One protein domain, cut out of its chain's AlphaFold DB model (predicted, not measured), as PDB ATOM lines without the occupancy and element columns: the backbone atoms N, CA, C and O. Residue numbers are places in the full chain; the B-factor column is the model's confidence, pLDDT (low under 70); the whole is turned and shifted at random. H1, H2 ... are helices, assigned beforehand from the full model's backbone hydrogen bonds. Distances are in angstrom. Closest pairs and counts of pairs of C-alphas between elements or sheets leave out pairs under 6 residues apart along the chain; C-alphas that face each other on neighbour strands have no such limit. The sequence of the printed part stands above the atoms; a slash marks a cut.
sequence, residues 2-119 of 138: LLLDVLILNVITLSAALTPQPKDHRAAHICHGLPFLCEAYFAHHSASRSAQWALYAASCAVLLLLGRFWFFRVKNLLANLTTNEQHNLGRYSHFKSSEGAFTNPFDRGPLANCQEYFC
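Overview. This is residues 2 to 119 of the 138 residues of the protein "Hypothetical protein" of Haptolina ericina (UniProt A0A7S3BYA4). One very long helix, H3, makes the length of a rod, with H1 side by side with part of it and the short H2 folded back on its beginning as a hairpin. At the other end of H3, H5 sits crosswise, and the small H4 and a long loop make a loose head. The printed part has 118 residues with five named helices, H1 to H5 in order along the chain, and no named strand; the class is all helix. The whole is extended, with a radius of gyration of the C-alphas of 26.5 A, and spans 87 by 29 by 17 A.

Arrangement. H3, residues 35 to 78, is the hub and touches three other helices. H1, residues 2 to 18, touches residues 49 to 66 of H3 alone; the closest C-alphas, those of Thr 13 and Tyr 56, are 5.1 A apart. These two helices run opposite ways at a shallow tilt of 31 degrees. H2, residues 25 to 33, forms a helical hairpin with H3, at a steep tilt of 43 degrees, opposite ways; it touches residues 37 to 38 of H3 alone, and the closest C-alphas, those of Cys 31 and Cys 38, are 5.0 A apart. H5, residues 110 to 118, touches residues 77 to 78 of H3 alone and is about perpendicular to it, at 79 degrees; the C-alphas of Leu 78 and Pro 110 are the closest, 4.7 A apart. H4, residues 83 to 87, is close to H3 but not clearly touching, with the closest C-alphas, those of Asn 76 and Thr 83, 7.1 A apart. H1 and H2 are apart, and so are H4 and H5. Every O i to N i+4 pair is within hydrogen-bond range in H1, H3, H4 and H5; in H2 it is 2 of 5, beside 4 of 6 O i to N i+3 pairs.

Along the chain. H3 measures 64.0 A from C-alpha 35 at (46.939, -33.815, 2.057) to C-alpha 78 at (-3.154, -9.650, -29.673). H1 measures 24.2 A and begins with C-alpha 2 at (10.453, -25.714, -25.199). H2 measures 14.3 A, H4 6.2 A and H5 12.2 A; H5 ends with C-alpha 118 at (-7.141, -20.227, -32.976).

Size, cuts and confidence. The two C-alphas farthest apart, those of Gly 33 and Ser 98, are 87.1 A from each other. The printed part has no cut. The link from H4 to H5, residues 88 to 109, is long; those from H2 to H3 and from H3 to H4 are tight, and that from H1 to H2 is short. The mean pLDDT of the printed part is 87.8; residue 23 and residues 25 to 30, the latter in H2, are under 70.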
ATOM      1  N   LEU A   2       9.163 -26.340 -25.547       87.81
ATOM      2  CA  LEU A   2      10.453 -25.714 -25.199       87.81
ATOM      3  C   LEU A   2      10.465 -24.748 -23.992       87.81
ATOM      4  O   LEU A   2      11.342 -24.857 -23.146       87.81
ATOM      5  N   LEU A   3       9.517 -23.805 -23.880       87.88
ATOM      6  CA  LEU A   3       9.489 -22.868 -22.740       87.88
ATOM      7  C   LEU A   3       9.302 -23.597 -21.400       87.88
ATOM      8  O   LEU A   3       9.968 -23.268 -20.424       87.88
ATOM      9  N   LEU A   4       8.416 -24.595 -21.369       90.50
ATOM     10  CA  LEU A   4       8.161 -25.411 -20.184       90.50
ATOM     11  C   LEU A   4       9.395 -26.247 -19.826       90.50
ATOM     12  O   LEU A   4       9.780 -26.288 -18.662       90.50
ATOM     13  N   ASP A   5      10.050 -26.837 -20.826       90.44
ATOM     14  CA  ASP A   5      11.251 -27.655 -20.628       90.44
ATOM     15  C   ASP A   5      12.391 -26.830 -20.005       90.44
ATOM     16  O   ASP A   5      13.047 -27.270 -19.058       90.44
ATOM     17  N   VAL A   6      12.588 -25.592 -20.473       91.31
ATOM     18  CA  VAL A   6      13.606 -24.686 -19.917       91.31
ATOM     19  C   VAL A   6      13.222 -24.198 -18.515       91.31
ATOM     20  O   VAL A   6      14.098 -24.080 -17.659       91.31
ATOM     21  N   LEU A   7      11.933 -23.963 -18.233       92.81
ATOM     22  CA  LEU A   7      11.472 -23.630 -16.879       92.81
ATOM     23  C   LEU A   7      11.761 -24.771 -15.895       92.81
ATOM     24  O   LEU A   7      12.292 -24.527 -14.814       92.81
ATOM     25  N   ILE A   8      11.478 -26.016 -16.286       94.38
ATOM     26  CA  ILE A   8      11.784 -27.201 -15.473       94.38
ATOM     27  C   ILE A   8      13.295 -27.305 -15.232       94.38
ATOM     28  O   ILE A   8      13.729 -27.476 -14.091       94.38
ATOM     29  N   LEU A   9      14.114 -27.141 -16.276       91.50
ATOM     30  CA  LEU A   9      15.575 -27.173 -16.152       91.50
ATOM     31  C   LEU A   9      16.110 -26.072 -15.222       91.50
ATOM     32  O   LEU A   9      17.043 -26.307 -14.451       91.50
ATOM     33  N   ASN A  10      15.514 -24.882 -15.258       93.88
ATOM     34  CA  ASN A  10      15.868 -23.782 -14.366       93.88
ATOM     35  C   ASN A  10      15.562 -24.119 -12.897       93.88
ATOM     36  O   ASN A  10      16.410 -23.903 -12.035       93.88
ATOM     37  N   VAL A  11      14.411 -24.743 -12.619       95.75
ATOM     38  CA  VAL A  11      14.062 -25.213 -11.265       95.75
ATOM     39  C   VAL A  11      15.048 -26.275 -10.775       95.75
ATOM     40  O   VAL A  11      15.515 -26.201  -9.636       95.75
ATOM     41  N   ILE A  12      15.406 -27.240 -11.627       94.31
ATOM     42  CA  ILE A  12      16.364 -28.303 -11.283       94.31
ATOM     43  C   ILE A  12      17.750 -27.713 -10.986       94.31
ATOM     44  O   ILE A  12      18.347 -28.026  -9.955       94.31
ATOM     45  N   THR A  13      18.260 -26.840 -11.857       93.19
ATOM     46  CA  THR A  13      19.593 -26.233 -11.696       93.19
ATOM     47  C   THR A  13      19.658 -25.280 -10.505       93.19
ATOM     48  O   THR A  13      20.652 -25.301  -9.777       93.19
ATOM     49  N   LEU A  14      18.593 -24.518 -10.237       95.06
ATOM     50  CA  LEU A  14      18.482 -23.694  -9.033       95.06
ATOM     51  C   LEU A  14      18.496 -24.551  -7.770       95.06
ATOM     52  O   LEU A  14      19.247 -24.268  -6.840       95.06
ATOM     53  N   SER A  15      17.690 -25.614  -7.751       93.38
ATOM     54  CA  SER A  15      17.629 -26.535  -6.615       93.38
ATOM     55  C   SER A  15      19.010 -27.123  -6.335       93.38
ATOM     56  O   SER A  15      19.470 -27.067  -5.198       93.38
ATOM     57  N   ALA A  16      19.716 -27.590  -7.370       90.44
ATOM     58  CA  ALA A  16      21.083 -28.089  -7.244       90.44
ATOM     59  C   ALA A  16      22.051 -27.018  -6.706       90.44
ATOM     60  O   ALA A  16      22.782 -27.286  -5.757       90.44
ATOM     61  N   ALA A  17      22.019 -25.792  -7.237       91.81
ATOM     62  CA  ALA A  17      22.900 -24.706  -6.799       91.81
ATOM     63  C   ALA A  17      22.643 -24.257  -5.344       91.81
ATOM     64  O   ALA A  17      23.575 -23.852  -4.638       91.81
ATOM     65  N   LEU A  18      21.387 -24.344  -4.889       92.50
ATOM     66  CA  LEU A  18      20.976 -24.000  -3.528       92.50
ATOM     67  C   LEU A  18      21.220 -25.118  -2.513       92.50
ATOM     68  O   LEU A  18      21.196 -24.830  -1.313       92.50
ATOM     69  N   THR A  19      21.460 -26.363  -2.944       89.81
ATOM     70  CA  THR A  19      21.733 -27.445  -1.990       89.81
ATOM     71  C   THR A  19      22.939 -27.085  -1.108       89.81
ATOM     72  O   THR A  19      24.031 -26.782  -1.607       89.81
ATOM     73  N   PRO A  20      22.756 -27.045   0.226       81.62
ATOM     74  CA  PRO A  20      23.858 -26.788   1.133       81.62
ATOM     75  C   PRO A  20      24.841 -27.955   1.057       81.62
ATOM     76  O   PRO A  20      24.445 -29.115   0.972       81.62
ATOM     77  N   GLN A  21      26.135 -27.640   1.103       74.88
ATOM     78  CA  GLN A  21      27.167 -28.668   1.155       74.88
ATOM     79  C   GLN A  21      26.981 -29.496   2.435       74.88
ATOM     80  O   GLN A  21      26.846 -28.906   3.517       74.88
ATOM     81  N   PRO A  22      26.957 -30.839   2.347       71.81
ATOM     82  CA  PRO A  22      26.948 -31.667   3.540       71.81
ATOM     83  C   PRO A  22      28.190 -31.333   4.372       71.81
ATOM     84  O   PRO A  22      29.303 -31.245   3.852       71.81
ATOM     85  N   LYS A  23      28.000 -31.110   5.676       67.00
ATOM     86  CA  LYS A  23      29.111 -30.943   6.618       67.00
ATOM     87  C   LYS A  23      29.798 -32.297   6.760       67.00
ATOM     88  O   LYS A  23      29.380 -33.122   7.571       67.00
ATOM     89  N   ASP A  24      30.791 -32.555   5.919       70.25
ATOM     90  CA  ASP A  24      31.399 -33.875   5.859       70.25
ATOM     91  C   ASP A  24      32.476 -34.037   6.937       70.25
ATOM     92  O   ASP A  24      33.657 -33.738   6.752       70.25
ATOM     93  N   HIS A  25      32.049 -34.528   8.099       67.50
ATOM     94  CA  HIS A  25      32.944 -34.884   9.197       67.50
ATOM     95  C   HIS A  25      33.964 -35.975   8.800       67.50
ATOM     96  O   HIS A  25      35.004 -36.087   9.447       67.50
ATOM     97  N   ARG A  26      33.727 -36.753   7.726       65.12
ATOM     98  CA  ARG A  26      34.688 -37.758   7.227       65.12
ATOM     99  C   ARG A  26      35.824 -37.139   6.420       65.12
ATOM    100  O   ARG A  26      36.944 -37.643   6.488       65.12
ATOM    101  N   ALA A  27      35.572 -36.031   5.721       65.56
ATOM    102  CA  ALA A  27      36.611 -35.312   4.987       65.56
ATOM    103  C   ALA A  27      37.730 -34.832   5.930       65.56
ATOM    104  O   ALA A  27      38.903 -34.905   5.576       65.56
ATOM    105  N   ALA A  28      37.394 -34.463   7.172       66.94
ATOM    106  CA  ALA A  28      38.372 -34.066   8.187       66.94
ATOM    107  C   ALA A  28      39.386 -35.179   8.526       66.94
ATOM    108  O   ALA A  28      40.574 -34.900   8.681       66.94
ATOM    109  N   HIS A  29      38.947 -36.442   8.589       69.00
ATOM    110  CA  HIS A  29      39.839 -37.580   8.844       69.00
ATOM    111  C   HIS A  29      40.736 -37.903   7.641       69.00
ATOM    112  O   HIS A  29      41.915 -38.203   7.819       69.00
ATOM    113  N   ILE A  30      40.202 -37.800   6.420       67.94
ATOM    114  CA  ILE A  30      40.956 -38.034   5.175       67.94
ATOM    115  C   ILE A  30      42.048 -36.968   5.003       67.94
ATOM    116  O   ILE A  30      43.190 -37.290   4.663       67.94
ATOM    117  N   CYS A  31      41.728 -35.711   5.317       72.25
ATOM    118  CA  CYS A  31      42.653 -34.585   5.205       72.25
ATOM    119  C   CYS A  31      43.845 -34.652   6.169       72.25
ATOM    120  O   CYS A  31      44.870 -34.033   5.899       72.25
ATOM    121  N   HIS A  32      43.751 -35.422   7.258       76.12
ATOM    122  CA  HIS A  32      44.839 -35.556   8.229       76.12
ATOM    123  C   HIS A  32      45.906 -36.586   7.812       76.12
ATOM    124  O   HIS A  32      47.045 -36.506   8.267       76.12
ATOM    125  N   GLY A  33      45.543 -37.564   6.972       78.69
ATOM    126  CA  GLY A  33      46.445 -38.636   6.535       78.69
ATOM    127  C   GLY A  33      47.055 -38.421   5.149       78.69
ATOM    128  O   GLY A  33      48.171 -38.870   4.905       78.69
ATOM    129  N   LEU A  34      46.338 -37.743   4.242       86.12
ATOM    130  CA  LEU A  34      46.695 -37.616   2.823       86.12
ATOM    131  C   LEU A  34      46.339 -36.208   2.289       86.12
ATOM    132  O   LEU A  34      45.250 -36.018   1.737       86.12
ATOM    133  N   PRO A  35      47.238 -35.210   2.406       82.81
ATOM    134  CA  PRO A  35      46.939 -33.815   2.057       82.81
ATOM    135  C   PRO A  35      46.609 -33.618   0.570       82.81
ATOM    136  O   PRO A  35      45.694 -32.872   0.235       82.81
ATOM    137  N   PHE A  36      47.265 -34.360  -0.326       86.19
ATOM    138  CA  PHE A  36      46.989 -34.301  -1.766       86.19
ATOM    139  C   PHE A  36      45.544 -34.702  -2.117       86.19
ATOM    140  O   PHE A  36      44.902 -34.069  -2.955       86.19
ATOM    141  N   LEU A  37      44.994 -35.726  -1.453       84.25
ATOM    142  CA  LEU A  37      43.607 -36.150  -1.689       84.25
ATOM    143  C   LEU A  37      42.606 -35.109  -1.176       84.25
ATOM    144  O   LEU A  37      41.540 -34.943  -1.763       84.25
ATOM    145  N   CYS A  38      42.960 -34.388  -0.111       83.50
ATOM    146  CA  CYS A  38      42.159 -33.301   0.437       83.50
ATOM    147  C   CYS A  38      42.053 -32.126  -0.549       83.50
ATOM    148  O   CYS A  38      40.951 -31.654  -0.834       83.50
ATOM    149  N   GLU A  39      43.180 -31.695  -1.126       85.06
ATOM    150  CA  GLU A  39      43.204 -30.640  -2.147       85.06
ATOM    151  C   GLU A  39      42.392 -31.033  -3.383       85.06
ATOM    152  O   GLU A  39      41.548 -30.259  -3.836       85.06
ATOM    153  N   ALA A  40      42.571 -32.261  -3.881       86.25
ATOM    154  CA  ALA A  40      41.804 -32.773  -5.013       86.25
ATOM    155  C   ALA A  40      40.293 -32.831  -4.715       86.25
ATOM    156  O   ALA A  40      39.477 -32.452  -5.559       86.25
ATOM    157  N   TYR A  41      39.907 -33.251  -3.506       84.75
ATOM    158  CA  TYR A  41      38.509 -33.306  -3.071       84.75
ATOM    159  C   TYR A  41      37.861 -31.916  -3.030       84.75
ATOM    160  O   TYR A  41      36.772 -31.724  -3.585       84.75
ATOM    161  N   PHE A  42      38.528 -30.936  -2.410       85.69
ATOM    162  CA  PHE A  42      38.030 -29.560  -2.336       85.69
ATOM    163  C   PHE A  42      38.021 -28.872  -3.705       85.69
ATOM    164  O   PHE A  42      37.055 -28.175  -4.031       85.69
ATOM    165  N   ALA A  43      39.045 -29.095  -4.532       86.38
ATOM    166  CA  ALA A  43      39.085 -28.611  -5.911       86.38
ATOM    167  C   ALA A  43      37.915 -29.172  -6.735       86.38
ATOM    168  O   ALA A  43      37.223 -28.419  -7.417       86.38
ATOM    169  N   HIS A  44      37.619 -30.469  -6.613       87.00
ATOM    170  CA  HIS A  44      36.483 -31.085  -7.297       87.00
ATOM    171  C   HIS A  44      35.133 -30.521  -6.823       87.00
ATOM    172  O   HIS A  44      34.288 -30.164  -7.647       87.00
ATOM    173  N   HIS A  45      34.930 -30.381  -5.508       85.75
ATOM    174  CA  HIS A  45      33.679 -29.847  -4.949       85.75
ATOM    175  C   HIS A  45      33.453 -28.376  -5.312       85.75
ATOM    176  O   HIS A  45      32.343 -27.990  -5.684       85.75
ATOM    177  N   SER A  46      34.501 -27.553  -5.229       86.88
ATOM    178  CA  SER A  46      34.431 -26.142  -5.619       86.88
ATOM    179  C   SER A  46      34.163 -25.977  -7.117       86.88
ATOM    180  O   SER A  46      33.300 -25.173  -7.479       86.88
ATOM    181  N   ALA A  47      34.803 -26.781  -7.973       89.62
ATOM    182  CA  ALA A  47      34.551 -26.797  -9.415       89.62
ATOM    183  C   ALA A  47      33.124 -27.259  -9.759       89.62
ATOM    184  O   ALA A  47      32.465 -26.671 -10.613       89.62
ATOM    185  N   SER A  48      32.607 -28.278  -9.068       89.44
ATOM    186  CA  SER A  48      31.224 -28.738  -9.251       89.44
ATOM    187  C   SER A  48      30.212 -27.647  -8.881       89.44
ATOM    188  O   SER A  48      29.278 -27.367  -9.633       89.44
ATOM    189  N   ARG A  49      30.433 -26.951  -7.761       88.81
ATOM    190  CA  ARG A  49      29.553 -25.868  -7.302       88.81
ATOM    191  C   ARG A  49      29.584 -24.659  -8.236       88.81
ATOM    192  O   ARG A  49      28.530 -24.094  -8.523       88.81
ATOM    193  N   SER A  50      30.756 -24.259  -8.734       91.12
ATOM    194  CA  SER A  50      30.841 -23.176  -9.722       91.12
ATOM    195  C   SER A  50      30.152 -23.558 -11.036       91.12
ATOM    196  O   SER A  50      29.424 -22.737 -11.595       91.12
ATOM    197  N   ALA A  51      30.280 -24.814 -11.477       92.69
ATOM    198  CA  ALA A  51      29.568 -25.329 -12.643       92.69
ATOM    199  C   ALA A  51      28.038 -25.312 -12.460       92.69
ATOM    200  O   ALA A  51      27.325 -24.913 -13.378       92.69
ATOM    201  N   GLN A  52      27.520 -25.669 -11.279       92.94
ATOM    202  CA  GLN A  52      26.080 -25.597 -10.979       92.94
ATOM    203  C   GLN A  52      25.534 -24.167 -11.096       92.94
ATOM    204  O   GLN A  52      24.518 -23.947 -11.757       92.94
ATOM    205  N   TRP A  53      26.227 -23.183 -10.511       95.06
ATOM    206  CA  TRP A  53      25.843 -21.772 -10.634       95.06
ATOM    207  C   TRP A  53      25.934 -21.265 -12.075       95.06
ATOM    208  O   TRP A  53      25.042 -20.546 -12.525       95.06
ATOM    209  N   ALA A  54      26.970 -21.668 -12.816       95.06
ATOM    210  CA  ALA A  54      27.119 -21.317 -14.225       95.06
ATOM    211  C   ALA A  54      25.977 -21.890 -15.082       95.06
ATOM    212  O   ALA A  54      25.406 -21.171 -15.902       95.06
ATOM    213  N   LEU A  55      25.596 -23.152 -14.860       92.81
ATOM    214  CA  LEU A  55      24.468 -23.790 -15.543       92.81
ATOM    215  C   LEU A  55      23.139 -23.104 -15.217       92.81
ATOM    216  O   LEU A  55      22.350 -22.840 -16.127       92.81
ATOM    217  N   TYR A  56      22.905 -22.757 -13.949       94.81
ATOM    218  CA  TYR A  56      21.721 -21.992 -13.564       94.81
ATOM    219  C   TYR A  56      21.688 -20.627 -14.268       94.81
ATOM    220  O   TYR A  56      20.694 -20.302 -14.920       94.81
ATOM    221  N   ALA A  57      22.787 -19.869 -14.238       96.00
ATOM    222  CA  ALA A  57      22.880 -18.573 -14.912       96.00
ATOM    223  C   ALA A  57      22.646 -18.679 -16.431       96.00
ATOM    224  O   ALA A  57      21.892 -17.883 -16.997       96.00
ATOM    225  N   ALA A  58      23.224 -19.691 -17.084       94.44
ATOM    226  CA  ALA A  58      22.988 -19.968 -18.499       94.44
ATOM    227  C   ALA A  58      21.507 -20.279 -18.777       94.44
ATOM    228  O   ALA A  58      20.927 -19.731 -19.715       94.44
ATOM    229  N   SER A  59      20.863 -21.093 -17.934       93.75
ATOM    230  CA  SER A  59      19.433 -21.396 -18.074       93.75
ATOM    231  C   SER A  59      18.547 -20.151 -17.901       93.75
ATOM    232  O   SER A  59      17.610 -19.958 -18.673       93.75
ATOM    233  N   CYS A  60      18.885 -19.251 -16.968       95.81
ATOM    234  CA  CYS A  60      18.207 -17.962 -16.801       95.81
ATOM    235  C   CYS A  60      18.333 -17.089 -18.054       95.81
ATOM    236  O   CYS A  60      17.346 -16.508 -18.502       95.81
ATOM    237  N   ALA A  61      19.526 -17.015 -18.650       96.25
ATOM    238  CA  ALA A  61      19.734 -16.258 -19.883       96.25
ATOM    239  C   ALA A  61      18.850 -16.787 -21.026       96.25
ATOM    240  O   ALA A  61      18.203 -16.003 -21.723       96.25
ATOM    241  N   VAL A  62      18.748 -18.112 -21.173       95.25
ATOM    242  CA  VAL A  62      17.855 -18.737 -22.163       95.25
ATOM    243  C   VAL A  62      16.385 -18.416 -21.873       95.25
ATOM    244  O   VAL A  62      15.655 -18.059 -22.799       95.25
ATOM    245  N   LEU A  63      15.943 -18.470 -20.609       94.31
ATOM    246  CA  LEU A  63      14.576 -18.086 -20.230       94.31
ATOM    247  C   LEU A  63      14.256 -16.632 -20.570       94.31
ATOM    248  O   LEU A  63      13.168 -16.359 -21.069       94.31
ATOM    249  N   LEU A  64      15.188 -15.706 -20.342       95.00
ATOM    250  CA  LEU A  64      14.993 -14.296 -20.685       95.00
ATOM    251  C   LEU A  64      14.818 -14.104 -22.197       95.00
ATOM    252  O   LEU A  64      13.931 -13.365 -22.631       95.00
ATOM    253  N   LEU A  65      15.620 -14.800 -23.007       95.81
ATOM    254  CA  LEU A  65      15.520 -14.749 -24.467       95.81
ATOM    255  C   LEU A  65      14.205 -15.355 -24.973       95.81
ATOM    256  O   LEU A  65      13.514 -14.735 -25.787       95.81
ATOM    257  N   LEU A  66      13.825 -16.530 -24.463       95.25
ATOM    258  CA  LEU A  66      12.553 -17.169 -24.808       95.25
ATOM    259  C   LEU A  66      11.360 -16.335 -24.341       95.25
ATOM    260  O   LEU A  66      10.411 -16.153 -25.101       95.25
ATOM    261  N   GLY A  67      11.414 -15.783 -23.130       93.50
ATOM    262  CA  GLY A  67      10.384 -14.902 -22.589       93.50
ATOM    263  C   GLY A  67      10.195 -13.660 -23.455       93.50
ATOM    264  O   GLY A  67       9.067 -13.334 -23.822       93.50
ATOM    265  N   ARG A  68      11.294 -13.022 -23.881       95.00
ATOM    266  CA  ARG A  68      11.250 -11.903 -24.834       95.00
ATOM    267  C   ARG A  68      10.600 -12.317 -26.154       95.00
ATOM    268  O   ARG A  68       9.727 -11.605 -26.643       95.00
ATOM    269  N   PHE A  69      11.008 -13.447 -26.730       94.25
ATOM    270  CA  PHE A  69      10.429 -13.956 -27.975       94.25
ATOM    271  C   PHE A  69       8.914 -14.175 -27.850       94.25
ATOM    272  O   PHE A  69       8.148 -13.648 -28.660       94.25
ATOM    273  N   TRP A  70       8.473 -14.886 -26.811       94.19
ATOM    274  CA  TRP A  70       7.055 -15.155 -26.567       94.19
ATOM    275  C   TRP A  70       6.257 -13.880 -26.311       94.19
ATOM    276  O   TRP A  70       5.163 -13.743 -26.852       94.19
ATOM    277  N   PHE A  71       6.818 -12.918 -25.579       94.12
ATOM    278  CA  PHE A  71       6.187 -11.620 -25.367       94.12
ATOM    279  C   PHE A  71       5.870 -10.913 -26.690       94.12
ATOM    280  O   PHE A  71       4.737 -10.484 -26.901       94.12
ATOM    281  N   PHE A  72       6.832 -10.834 -27.618       94.69
ATOM    282  CA  PHE A  72       6.581 -10.214 -28.924       94.69
ATOM    283  C   PHE A  72       5.576 -11.002 -29.760       94.69
ATOM    284  O   PHE A  72       4.725 -10.394 -30.404       94.69
ATOM    285  N   ARG A  73       5.628 -12.337 -29.728       93.31
ATOM    286  CA  ARG A  73       4.663 -13.182 -30.446       93.31
ATOM    287  C   ARG A  73       3.241 -12.988 -29.929       93.31
ATOM    288  O   ARG A  73       2.341 -12.808 -30.740       93.31
ATOM    289  N   VAL A  74       3.056 -12.969 -28.611       93.69
ATOM    290  CA  VAL A  74       1.753 -12.713 -27.989       93.69
ATOM    291  C   VAL A  74       1.290 -11.298 -28.309       93.69
ATOM    292  O   VAL A  74       0.175 -11.129 -28.773       93.69
ATOM    293  N   LYS A  75       2.147 -10.282 -28.166       93.94
ATOM    294  CA  LYS A  75       1.790  -8.900 -28.521       93.94
ATOM    295  C   LYS A  75       1.332  -8.774 -29.980       93.94
ATOM    296  O   LYS A  75       0.382  -8.058 -30.262       93.94
ATOM    297  N   ASN A  76       2.004  -9.473 -30.891       93.81
ATOM    298  CA  ASN A  76       1.664  -9.485 -32.312       93.81
ATOM    299  C   ASN A  76       0.329 -10.175 -32.567       93.81
ATOM    300  O   ASN A  76      -0.512  -9.616 -33.257       93.81
ATOM    301  N   LEU A  77       0.105 -11.328 -31.935       93.56
ATOM    302  CA  LEU A  77      -1.176 -12.026 -31.962       93.56
ATOM    303  C   LEU A  77      -2.318 -11.140 -31.445       93.56
ATOM    304  O   LEU A  77      -3.342 -11.006 -32.104       93.56
ATOM    305  N   LEU A  78      -2.128 -10.491 -30.293       93.56
ATOM    306  CA  LEU A  78      -3.154  -9.650 -29.673       93.56
ATOM    307  C   LEU A  78      -3.499  -8.408 -30.496       93.56
ATOM    308  O   LEU A  78      -4.589  -7.884 -30.311       93.56
ATOM    309  N   ALA A  79      -2.609  -7.957 -31.380       92.06
ATOM    310  CA  ALA A  79      -2.838  -6.838 -32.295       92.06
ATOM    311  C   ALA A  79      -3.146  -7.291 -33.735       92.06
ATOM    312  O   ALA A  79      -3.202  -6.452 -34.630       92.06
ATOM    313  N   ASN A  80      -3.283  -8.600 -33.977       92.94
ATOM    314  CA  ASN A  80      -3.432  -9.187 -35.310       92.94
ATOM    315  C   ASN A  80      -2.373  -8.704 -36.322       92.94
ATOM    316  O   ASN A  80      -2.681  -8.324 -37.447       92.94
ATOM    317  N   LEU A  81      -1.112  -8.662 -35.890       91.94
ATOM    318  CA  LEU A  81       0.020  -8.264 -36.722       91.94
ATOM    319  C   LEU A  81       0.952  -9.444 -36.966       91.94
ATOM    320  O   LEU A  81       1.317 -10.191 -36.055       91.94
ATOM    321  N   THR A  82       1.449  -9.555 -38.187       91.44
ATOM    322  CA  THR A  82       2.589 -10.414 -38.499       91.44
ATOM    323  C   THR A  82       3.904  -9.762 -38.057       91.44
ATOM    324  O   THR A  82       4.007  -8.551 -37.838       91.44
ATOM    325  N   THR A  83       4.972 -10.558 -37.942       91.50
ATOM    326  CA  THR A  83       6.313 -10.029 -37.634       91.50
ATOM    327  C   THR A  83       6.792  -9.034 -38.699       91.50
ATOM    328  O   THR A  83       7.409  -8.024 -38.361       91.50
ATOM    329  N   ASN A  84       6.491  -9.299 -39.976       92.81
ATOM    330  CA  ASN A  84       6.861  -8.416 -41.082       92.81
ATOM    331  C   ASN A  84       6.124  -7.083 -41.006       92.81
ATOM    332  O   ASN A  84       6.761  -6.041 -41.173       92.81
ATOM    333  N   GLU A  85       4.820  -7.113 -40.725       90.75
ATOM    334  CA  GLU A  85       4.021  -5.902 -40.542       90.75
ATOM    335  C   GLU A  85       4.538  -5.094 -39.370       90.75
ATOM    336  O   GLU A  85       4.828  -3.922 -39.560       90.75
ATOM    337  N   GLN A  86       4.782  -5.725 -38.215       90.81
ATOM    338  CA  GLN A  86       5.353  -5.047 -37.053       90.81
ATOM    339  C   GLN A  86       6.694  -4.359 -37.354       90.81
ATOM    340  O   GLN A  86       6.941  -3.257 -36.860       90.81
ATOM    341  N   HIS A  87       7.581  -4.989 -38.124       89.44
ATOM    342  CA  HIS A  87       8.878  -4.390 -38.439       89.44
ATOM    343  C   HIS A  87       8.769  -3.265 -39.480       89.44
ATOM    344  O   HIS A  87       9.538  -2.308 -39.441       89.44
ATOM    345  N   ASN A  88       7.789  -3.350 -40.383       89.31
ATOM    346  CA  ASN A  88       7.598  -2.407 -41.484       89.31
ATOM    347  C   ASN A  88       6.396  -1.463 -41.284       89.31
ATOM    348  O   ASN A  88       5.950  -0.846 -42.252       89.31
ATOM    349  N   LEU A  89       5.907  -1.291 -40.046       86.50
ATOM    350  CA  LEU A  89       4.721  -0.472 -39.732       86.50
ATOM    351  C   LEU A  89       4.802   0.929 -40.354       86.50
ATOM    352  O   LEU A  89       3.841   1.407 -40.942       86.50
ATOM    353  N   GLY A  90       5.969   1.578 -40.285       82.00
ATOM    354  CA  GLY A  90       6.164   2.930 -40.825       82.00
ATOM    355  C   GLY A  90       6.247   3.016 -42.356       82.00
ATOM    356  O   GLY A  90       6.127   4.112 -42.917       82.00
ATOM    357  N   ARG A  91       6.456   1.885 -43.042       86.81
ATOM    358  CA  ARG A  91       6.595   1.821 -44.504       86.81
ATOM    359  C   ARG A  91       5.250   1.647 -45.197       86.81
ATOM    360  O   ARG A  91       5.061   2.209 -46.274       86.81
ATOM    361  N   TYR A  92       4.332   0.892 -44.603       85.38
ATOM    362  CA  TYR A  92       3.044   0.640 -45.229       85.38
ATOM    363  C   TYR A  92       2.085   1.818 -45.043       85.38
ATOM    364  O   TYR A  92       1.885   2.320 -43.939       85.38
ATOM    365  N   SER A  93       1.485   2.265 -46.144       83.75
ATOM    366  CA  SER A  93       0.534   3.381 -46.156       83.75
ATOM    367  C   SER A  93      -0.766   3.055 -45.425       83.75
ATOM    368  O   SER A  93      -1.335   3.945 -44.812       83.75
ATOM    369  N   HIS A  94      -1.204   1.793 -45.422       83.69
ATOM    370  CA  HIS A  94      -2.434   1.372 -44.743       83.69
ATOM    371  C   HIS A  94      -2.356   1.442 -43.210       83.69
ATOM    372  O   HIS A  94      -3.390   1.387 -42.554       83.69
ATOM    373  N   PHE A  95      -1.156   1.590 -42.635       86.00
ATOM    374  CA  PHE A  95      -0.985   1.869 -41.207       86.00
ATOM    375  C   PHE A  95      -0.963   3.369 -40.880       86.00
ATOM    376  O   PHE A  95      -0.824   3.743 -39.714       86.00
ATOM    377  N   LYS A  96      -1.082   4.236 -41.893       86.94
ATOM    378  CA  LYS A  96      -1.125   5.691 -41.744       86.94
ATOM    379  C   LYS A  96      -2.554   6.166 -41.970       86.94
ATOM    380  O   LYS A  96      -3.129   5.960 -43.033       86.94
ATOM    381  N   SER A  97      -3.109   6.821 -40.962       81.38
ATOM    382  CA  SER A  97      -4.359   7.564 -41.071       81.38
ATOM    383  C   SER A  97      -4.203   8.735 -42.052       81.38
ATOM    384  O   SER A  97      -3.084   9.163 -42.353       81.38
ATOM    385  N   SER A  98      -5.320   9.298 -42.514       78.56
ATOM    386  CA  SER A  98      -5.357  10.524 -43.328       78.56
ATOM    387  C   SER A  98      -4.657  11.711 -42.657       78.56
ATOM    388  O   SER A  98      -4.159  12.599 -43.339       78.56
ATOM    389  N   GLU A  99      -4.569  11.700 -41.327       80.81
ATOM    390  CA  GLU A  99      -3.873  12.706 -40.515       80.81
ATOM    391  C   GLU A  99      -2.403  12.335 -40.223       80.81
ATOM    392  O   GLU A  99      -1.714  13.019 -39.471       80.81
ATOM    393  N   GLY A 100      -1.904  11.229 -40.784       76.12
ATOM    394  CA  GLY A 100      -0.547  10.721 -40.554       76.12
ATOM    395  C   GLY A 100      -0.359   9.946 -39.243       76.12
ATOM    396  O   GLY A 100       0.727   9.417 -39.006       76.12
ATOM    397  N   ALA A 101      -1.398   9.835 -38.409       82.25
ATOM    398  CA  ALA A 101      -1.378   9.034 -37.185       82.25
ATOM    399  C   ALA A 101      -1.318   7.524 -37.482       82.25
ATOM    400  O   ALA A 101      -1.839   7.058 -38.495       82.25
ATOM    401  N   PHE A 102      -0.711   6.744 -36.586       85.38
ATOM    402  CA  PHE A 102      -0.706   5.285 -36.702       85.38
ATOM    403  C   PHE A 102      -2.108   4.719 -36.444       85.38
ATOM    404  O   PHE A 102      -2.752   5.061 -35.453       85.38
ATOM    405  N   THR A 103      -2.584   3.835 -37.315       86.94
ATOM    406  CA  THR A 103      -3.849   3.108 -37.145       86.94
ATOM    407  C   THR A 103      -3.658   1.679 -37.618       86.94
ATOM    408  O   THR A 103      -3.159   1.471 -38.717       86.94
ATOM    409  N   ASN A 104      -4.040   0.699 -36.798       88.62
ATOM    410  CA  ASN A 104      -4.008  -0.710 -37.177       88.62
ATOM    411  C   ASN A 104      -5.400  -1.155 -37.660       88.62
ATOM    412  O   ASN A 104      -6.265  -1.394 -36.821       88.62
ATOM    413  N   PRO A 105      -5.636  -1.276 -38.980       86.25
ATOM    414  CA  PRO A 105      -6.947  -1.658 -39.502       86.25
ATOM    415  C   PRO A 105      -7.295  -3.134 -39.258       86.25
ATOM    416  O   PRO A 105      -8.455  -3.513 -39.405       86.25
ATOM    417  N   PHE A 106      -6.313  -3.973 -38.911       87.50
ATOM    418  CA  PHE A 106      -6.499  -5.412 -38.706       87.50
ATOM    419  C   PHE A 106      -6.801  -5.779 -37.249       87.50
ATOM    420  O   PHE A 106      -7.211  -6.906 -36.977       87.50
ATOM    421  N   ASP A 107      -6.622  -4.838 -36.317       90.00
ATOM    422  CA  ASP A 107      -6.904  -5.053 -34.901       90.00
ATOM    423  C   ASP A 107      -8.410  -4.973 -34.627       90.00
ATOM    424  O   ASP A 107      -9.017  -3.902 -34.700       90.00
ATOM    425  N   ARG A 108      -9.016  -6.113 -34.290       90.38
ATOM    426  CA  ARG A 108     -10.437  -6.230 -33.914       90.38
ATOM    427  C   ARG A 108     -10.627  -6.364 -32.402       90.38
ATOM    428  O   ARG A 108     -11.723  -6.666 -31.928       90.38
ATOM    429  N   GLY A 109      -9.562  -6.142 -31.637       91.19
ATOM    430  CA  GLY A 109      -9.504  -6.340 -30.200       91.19
ATOM    431  C   GLY A 109      -8.945  -7.716 -29.800       91.19
ATOM    432  O   GLY A 109      -9.083  -8.695 -30.536       91.19
ATOM    433  N   PRO A 110      -8.358  -7.834 -28.593       91.12
ATOM    434  CA  PRO A 110      -7.561  -8.998 -28.186       91.12
ATOM    435  C   PRO A 110      -8.279 -10.348 -28.295       91.12
ATOM    436  O   PRO A 110      -7.682 -11.338 -28.708       91.12
ATOM    437  N   LEU A 111      -9.560 -10.401 -27.912       91.88
ATOM    438  CA  LEU A 111     -10.340 -11.639 -27.928       91.88
ATOM    439  C   LEU A 111     -10.697 -12.062 -29.358       91.88
ATOM    440  O   LEU A 111     -10.530 -13.232 -29.687       91.88
ATOM    441  N   ALA A 112     -11.133 -11.118 -30.196       89.88
ATOM    442  CA  ALA A 112     -11.472 -11.378 -31.593       89.88
ATOM    443  C   ALA A 112     -10.235 -11.810 -32.391       89.88
ATOM    444  O   ALA A 112     -10.294 -12.789 -33.126       89.88
ATOM    445  N   ASN A 113      -9.090 -11.157 -32.165       92.56
ATOM    446  CA  ASN A 113      -7.825 -11.511 -32.811       92.56
ATOM    447  C   ASN A 113      -7.356 -12.923 -32.407       92.56
ATOM    448  O   ASN A 113      -6.905 -13.704 -33.242       92.56
ATOM    449  N   CYS A 114      -7.501 -13.289 -31.127       91.12
ATOM    450  CA  CYS A 114      -7.225 -14.652 -30.669       91.12
ATOM    451  C   CYS A 114      -8.192 -15.673 -31.279       91.12
ATOM    452  O   CYS A 114      -7.752 -16.743 -31.693       91.12
ATOM    453  N   GLN A 115      -9.490 -15.364 -31.338       90.44
ATOM    454  CA  GLN A 115     -10.478 -16.241 -31.969       90.44
ATOM    455  C   GLN A 115     -10.158 -16.453 -33.448       90.44
ATOM    456  O   GLN A 115     -10.122 -17.595 -33.875       90.44
ATOM    457  N   GLU A 116      -9.827 -15.406 -34.201       87.31
ATOM    458  CA  GLU A 116      -9.429 -15.514 -35.612       87.31
ATOM    459  C   GLU A 116      -8.180 -16.392 -35.804       87.31
ATOM    460  O   GLU A 116      -8.102 -17.180 -36.743       87.31
ATOM    461  N   TYR A 117      -7.215 -16.316 -34.883       86.56
ATOM    462  CA  TYR A 117      -5.994 -17.119 -34.955       86.56
ATOM    463  C   TYR A 117      -6.190 -18.594 -34.569       86.56
ATOM    464  O   TYR A 117      -5.590 -19.479 -35.181       86.56
ATOM    465  N   PHE A 118      -6.974 -18.872 -33.522       88.19
ATOM    466  CA  PHE A 118      -7.141 -20.227 -32.976       88.19
ATOM    467  C   PHE A 118      -8.350 -20.970 -33.550       88.19
ATOM    468  O   PHE A 118      -8.330 -22.198 -33.633       88.19
ATOM    469  N   CYS A 119      -9.386 -20.242 -33.951       82.81
ATOM    470  CA  CYS A 119     -10.602 -20.763 -34.548       82.81
ATOM    471  C   CYS A 119     -10.575 -20.417 -36.037       82.81
ATOM    472  O   CYS A 119     -11.146 -19.424 -36.474       82.81
TER     473      CYS A 119